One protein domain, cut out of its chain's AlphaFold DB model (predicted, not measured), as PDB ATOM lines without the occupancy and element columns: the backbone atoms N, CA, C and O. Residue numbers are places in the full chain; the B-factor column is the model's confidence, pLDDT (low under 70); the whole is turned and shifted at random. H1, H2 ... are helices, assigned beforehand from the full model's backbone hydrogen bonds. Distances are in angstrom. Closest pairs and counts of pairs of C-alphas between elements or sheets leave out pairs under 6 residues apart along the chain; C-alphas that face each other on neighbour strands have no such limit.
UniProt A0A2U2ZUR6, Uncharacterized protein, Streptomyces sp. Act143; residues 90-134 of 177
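AT A GLANCE: This is residues 90 to 134 of the 177 residues of an uncharacterized protein of Streptomyces sp. Act143 (UniProt A0A2U2ZUR6). A short helix, H1, sits near the middle, and the rest of the printed part goes round it as an open horseshoe: first a loop, then the longer helix H2, which crosses H1 steeply, then a tail with no named element. The printed part has 45 residues, with two named helices in the order H1, H2 and no named strand, and its class is all helix. It is only just compact, close to loose, with a radius of gyration of the C-alphas of 10.8 A. The C-alphas span 27 by 24 by 14 A.

HOW THE PARTS SIT: Begin at H1, residues 90 to 98, and go on to H2, residues 108 to 121. The two touch, and the closest C-alphas, those of Val 93 and Leu 111, are 5.6 A apart. H2 touches H1 with residues 111 to 115 alone. Their lines stand at a steep tilt of 64 degrees and run opposite ways, with 9.5 A from centre to centre. In the backbones of H1 and H2 every O i to N i+4 pair is within hydrogen-bond range.

IN THESE COORDINATES: Find C-alpha 90 at (-53.419, 25.996, 12.831); from there H1 runs 12.4 A to C-alpha 98. A short link of 9 residues leads to C-alpha 108 at (-49.575, 35.138, 16.989), where H2 begins, and H2 runs 20.1 A to C-alpha 121 at (-52.569, 31.215, -2.518). Residues 122 to 134 follow.

THE WHOLE: Look for the two C-alphas farthest apart at Pro 103 and Arg 123, 28.6 A from each other. The printed part has no cut. In this model the mean pLDDT of the printed part is 83.7, and you will find values under 70 at residues 101 to 103, 128, and 132 to 133.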
ATOM      1  N   ASP A  90     -54.115  26.147  11.546       91.00
ATOM      2  CA  ASP A  90     -53.419  25.996  12.831       91.00
ATOM      3  C   ASP A  90     -52.102  25.218  12.707       91.00
ATOM      4  O   ASP A  90     -51.080  25.624  13.261       91.00
ATOM      5  N   ALA A  91     -52.089  24.141  11.914       87.19
ATOM      6  CA  ALA A  91     -50.867  23.392  11.635       87.19
ATOM      7  C   ALA A  91     -49.848  24.240  10.854       87.19
ATOM      8  O   ALA A  91     -48.641  24.127  11.076       87.19
ATOM      9  N   LEU A  92     -50.320  25.119   9.964       91.06
ATOM     10  CA  LEU A  92     -49.462  26.047   9.232       91.06
ATOM     11  C   LEU A  92     -48.915  27.162  10.134       91.06
ATOM     12  O   LEU A  92     -47.749  27.518  10.001       91.06
ATOM     13  N   VAL A  93     -49.718  27.678  11.069       92.38
ATOM     14  CA  VAL A  93     -49.269  28.626  12.103       92.38
ATOM     15  C   VAL A  93     -48.156  28.007  12.936       92.38
ATOM     16  O   VAL A  93     -47.093  28.608  13.063       92.38
ATOM     17  N   TYR A  94     -48.365  26.786  13.430       88.25
ATOM     18  CA  TYR A  94     -47.354  26.057  14.191       88.25
ATOM     19  C   TYR A  94     -46.067  25.858  13.385       88.25
ATOM     20  O   TYR A  94     -44.969  26.075  13.891       88.25
ATOM     21  N   ALA A  95     -46.180  25.475  12.114       88.50
ATOM     22  CA  ALA A  95     -45.010  25.296  11.269       88.50
ATOM     23  C   ALA A  95     -44.253  26.606  11.028       88.50
ATOM     24  O   ALA A  95     -43.028  26.602  11.059       88.50
ATOM     25  N   LEU A  96     -44.962  27.719  10.808       89.81
ATOM     26  CA  LEU A  96     -44.342  29.035  10.648       89.81
ATOM     27  C   LEU A  96     -43.583  29.444  11.913       89.81
ATOM     28  O   LEU A  96     -42.433  29.864  11.801       89.81
ATOM     29  N   ASP A  97     -44.180  29.234  13.083       90.25
ATOM     30  CA  ASP A  97     -43.574  29.508  14.389       90.25
ATOM     31  C   ASP A  97     -42.294  28.679  14.620       90.25
ATOM     32  O   ASP A  97     -41.248  29.196  15.000       90.25
ATOM     33  N   ASN A  98     -42.320  27.393  14.260       86.00
ATOM     34  CA  ASN A  98     -41.156  26.507  14.377       86.00
ATOM     35  C   ASN A  98     -40.121  26.688  13.253       86.00
ATOM     36  O   ASN A  98     -39.009  26.163  13.339       86.00
ATOM     37  N   SER A  99     -40.475  27.389  12.172       84.44
ATOM     38  CA  SER A  99     -39.600  27.575  11.010       84.44
ATOM     39  C   SER A  99     -38.627  28.738  11.154       84.44
ATOM     40  O   SER A  99     -37.742  28.873  10.310       84.44
ATOM     41  N   THR A 100     -38.768  29.583  12.179       72.81
ATOM     42  CA  THR A 100     -37.896  30.742  12.377       72.81
ATOM     43  C   THR A 100     -36.690  30.366  13.247       72.81
ATOM     44  O   THR A 100     -36.813  30.331  14.467       72.81
ATOM     45  N   PRO A 101     -35.484  30.146  12.677       66.12
ATOM     46  CA  PRO A 101     -34.262  29.927  13.460       66.12
ATOM     47  C   PRO A 101     -33.735  31.217  14.120       66.12
ATOM     48  O   PRO A 101     -32.626  31.232  14.654       66.12
ATOM     49  N   TYR A 102     -34.484  32.321  14.039       56.97
ATOM     50  CA  TYR A 102     -34.075  33.653  14.471       56.97
ATOM     51  C   TYR A 102     -34.856  34.089  15.717       56.97
ATOM     52  O   TYR A 102     -36.025  33.745  15.842       56.97
ATOM     53  N   PRO A 103     -34.256  34.904  16.604       64.50
ATOM     54  CA  PRO A 103     -34.821  35.272  17.909       64.50
ATOM     55  C   PRO A 103     -35.999  36.261  17.832       64.50
ATOM     56  O   PRO A 103     -36.320  36.916  18.819       64.50
ATOM     57  N   VAL A 104     -36.603  36.439  16.656       78.94
ATOM     58  CA  VAL A 104     -37.756  37.321  16.489       78.94
ATOM     59  C   VAL A 104     -38.999  36.468  16.646       78.94
ATOM     60  O   VAL A 104     -39.456  35.847  15.691       78.94
ATOM     61  N   GLU A 105     -39.524  36.449  17.865       83.44
ATOM     62  CA  GLU A 105     -40.853  35.914  18.140       83.44
ATOM     63  C   GLU A 105     -41.871  36.738  17.339       83.44
ATOM     64  O   GLU A 105     -42.001  37.955  17.518       83.44
ATOM     65  N   LEU A 106     -42.538  36.090  16.384       87.81
ATOM     66  CA  LEU A 106     -43.611  36.713  15.623       87.81
ATOM     67  C   LEU A 106     -44.885  36.689  16.465       87.81
ATOM     68  O   LEU A 106     -45.249  35.664  17.033       87.81
ATOM     69  N   ASP A 107     -45.591  37.818  16.509       93.06
ATOM     70  CA  ASP A 107     -46.891  37.879  17.173       93.06
ATOM     71  C   ASP A 107     -47.871  36.864  16.554       93.06
ATOM     72  O   ASP A 107     -47.939  36.694  15.329       93.06
ATOM     73  N   ALA A 108     -48.672  36.212  17.398       92.12
ATOM     74  CA  ALA A 108     -49.575  35.138  16.989       92.12
ATOM     75  C   ALA A 108     -50.585  35.603  15.925       92.12
ATOM     76  O   ALA A 108     -50.922  34.852  15.005       92.12
ATOM     77  N   ALA A 109     -51.033  36.863  15.991       95.19
ATOM     78  CA  ALA A 109     -51.934  37.426  14.987       95.19
ATOM     79  C   ALA A 109     -51.255  37.566  13.612       95.19
ATOM     80  O   ALA A 109     -51.897  37.356  12.577       95.19
ATOM     81  N   VAL A 110     -49.955  37.879  13.589       94.25
ATOM     82  CA  VAL A 110     -49.158  37.963  12.358       94.25
ATOM     83  C   VAL A 110     -48.986  36.574  11.750       94.25
ATOM     84  O   VAL A 110     -49.278  36.405  10.564       94.25
ATOM     85  N   LEU A 111     -48.611  35.573  12.553       94.25
ATOM     86  CA  LEU A 111     -48.488  34.180  12.106       94.25
ATOM     87  C   LEU A 111     -49.800  33.657  11.508       94.25
ATOM     88  O   LEU A 111     -49.807  33.107  10.405       94.25
ATOM     89  N   HIS A 112     -50.928  33.900  12.178       95.88
ATOM     90  CA  HIS A 112     -52.245  33.496  11.689       95.88
ATOM     91  C   HIS A 112     -52.625  34.205  10.379       95.88
ATOM     92  O   HIS A 112     -53.135  33.581   9.445       95.88
ATOM     93  N   SER A 113     -52.335  35.505  10.259       96.75
ATOM     94  CA  SER A 113     -52.562  36.252   9.015       96.75
ATOM     95  C   SER A 113     -51.715  35.713   7.856       96.75
ATOM     96  O   SER A 113     -52.214  35.561   6.736       96.75
ATOM     97  N   MET A 114     -50.448  35.378   8.118       95.62
ATOM     98  CA  MET A 114     -49.555  34.763   7.136       95.62
ATOM     99  C   MET A 114     -50.063  33.386   6.704       95.62
ATOM    100  O   MET A 114     -50.154  33.130   5.503       95.62
ATOM    101  N   ALA A 115     -50.457  32.539   7.657       94.75
ATOM    102  CA  ALA A 115     -51.007  31.216   7.383       94.75
ATOM    103  C   ALA A 115     -52.265  31.291   6.501       94.75
ATOM    104  O   ALA A 115     -52.344  30.596   5.489       94.75
ATOM    105  N   LEU A 116     -53.203  32.197   6.803       95.62
ATOM    106  CA  LEU A 116     -54.394  32.421   5.973       95.62
ATOM    107  C   LEU A 116     -54.043  32.813   4.533       95.62
ATOM    108  O   LEU A 116     -54.610  32.264   3.587       95.62
ATOM    109  N   ARG A 117     -53.105  33.751   4.349       96.31
ATOM    110  CA  ARG A 117     -52.684  34.201   3.012       96.31
ATOM    111  C   ARG A 117     -52.003  33.087   2.227       96.31
ATOM    112  O   ARG A 117     -52.292  32.910   1.047       96.31
ATOM    113  N   LEU A 118     -51.120  32.330   2.872       94.19
ATOM    114  CA  LEU A 118     -50.430  31.207   2.244       94.19
ATOM    115  C   LEU A 118     -51.412  30.101   1.852       94.19
ATOM    116  O   LEU A 118     -51.362  29.633   0.720       94.19
ATOM    117  N   HIS A 119     -52.345  29.748   2.737       91.75
ATOM    118  CA  HIS A 119     -53.381  28.757   2.454       91.75
ATOM    119  C   HIS A 119     -54.328  29.201   1.323       91.75
ATOM    120  O   HIS A 119     -54.808  28.373   0.554       91.75
ATOM    121  N   ALA A 120     -54.592  30.505   1.185       88.38
ATOM    122  CA  ALA A 120     -55.402  31.036   0.087       88.38
ATOM    123  C   ALA A 120     -54.683  30.987  -1.273       88.38
ATOM    124  O   ALA A 120     -55.333  30.820  -2.303       88.38
ATOM    125  N   CYS A 121     -53.357  31.140  -1.286       91.19
ATOM    126  CA  CYS A 121     -52.569  31.215  -2.518       91.19
ATOM    127  C   CYS A 121     -51.968  29.870  -2.950       91.19
ATOM    128  O   CYS A 121     -51.664  29.695  -4.128       91.19
ATOM    129  N   LEU A 122     -51.743  28.942  -2.016       87.31
ATOM    130  CA  LEU A 122     -50.965  27.725  -2.238       87.31
ATOM    131  C   LEU A 122     -51.705  26.490  -1.730       87.31
ATOM    132  O   LEU A 122     -52.319  26.491  -0.665       87.31
ATOM    133  N   ARG A 123     -51.556  25.378  -2.453       78.56
ATOM    134  CA  ARG A 123     -51.996  24.064  -1.980       78.56
ATOM    135  C   ARG A 123     -50.896  23.436  -1.124       78.56
ATOM    136  O   ARG A 123     -49.976  22.812  -1.647       78.56
ATOM    137  N   ILE A 124     -50.989  23.620   0.188       82.50
ATOM    138  CA  ILE A 124     -49.971  23.173   1.147       82.50
ATOM    139  C   ILE A 124     -50.339  21.786   1.680       82.50
ATOM    140  O   ILE A 124     -51.459  21.556   2.139       82.50
ATOM    141  N   THR A 125     -49.390  20.851   1.620       80.38
ATOM    142  CA  THR A 125     -49.539  19.511   2.203       80.38
ATOM    143  C   THR A 125     -48.425  19.257   3.211       80.38
ATOM    144  O   THR A 125     -47.262  19.562   2.951       80.38
ATOM    145  N   ALA A 126     -48.782  18.709   4.375       73.88
ATOM    146  CA  ALA A 126     -47.809  18.323   5.388       73.88
ATOM    147  C   ALA A 126     -47.035  17.076   4.931       73.88
ATOM    148  O   ALA A 126     -47.614  16.138   4.367       73.88
ATOM    149  N   ARG A 127     -45.726  17.046   5.202       72.94
ATOM    150  CA  ARG A 127     -44.928  15.817   5.115       72.94
ATOM    151  C   ARG A 127     -44.955  15.130   6.485       72.94
ATOM    152  O   ARG A 127     -44.265  15.615   7.375       72.94
ATOM    153  N   PRO A 128     -45.710  14.029   6.662       67.06
ATOM    154  CA  PRO A 128     -45.858  13.388   7.973       67.06
ATOM    155  C   PRO A 128     -44.527  12.856   8.521       67.06
ATOM    156  O   PRO A 128     -44.327  12.825   9.729       67.06
ATOM    157  N   ASP A 129     -43.596  12.503   7.634       70.19
ATOM    158  CA  ASP A 129     -42.309  11.913   8.012       70.19
ATOM    159  C   ASP A 129     -41.260  12.955   8.430       70.19
ATOM    160  O   ASP A 129     -40.163  12.601   8.854       70.19
ATOM    161  N   HIS A 130     -41.552  14.252   8.286       71.25
ATOM    162  CA  HIS A 130     -40.567  15.299   8.524       71.25
ATOM    163  C   HIS A 130     -40.746  15.908   9.930       71.25
ATOM    164  O   HIS A 130     -41.836  16.379  10.251       71.25
ATOM    165  N   PRO A 131     -39.688  15.975  10.765       70.06
ATOM    166  CA  PRO A 131     -39.797  16.283  12.197       70.06
ATOM    167  C   PRO A 131     -40.420  17.653  12.501       70.06
ATOM    168  O   PRO A 131     -41.211  17.764  13.429       70.06
ATOM    169  N   LEU A 132     -40.151  18.673  11.675       67.38
ATOM    170  CA  LEU A 132     -40.787  20.000  11.797       67.38
ATOM    171  C   LEU A 132     -42.322  19.986  11.647       67.38
ATOM    172  O   LEU A 132     -42.976  20.961  11.998       67.38
ATOM    173  N   TRP A 133     -42.897  18.905  11.117       67.81
ATOM    174  CA  TRP A 133     -44.319  18.792  10.793       67.81
ATOM    175  C   TRP A 133     -45.069  17.810  11.695       67.81
ATOM    176  O   TRP A 133     -46.216  17.472  11.403       67.81
ATOM    177  N   GLN A 134     -44.454  17.366  12.794       70.12
ATOM    178  CA  GLN A 134     -45.121  16.574  13.831       70.12
ATOM    179  C   GLN A 134     -46.048  17.470  14.667       70.12
ATOM    180  O   GLN A 134     -45.829  17.706  15.853       70.12
TER     181      GLN A 134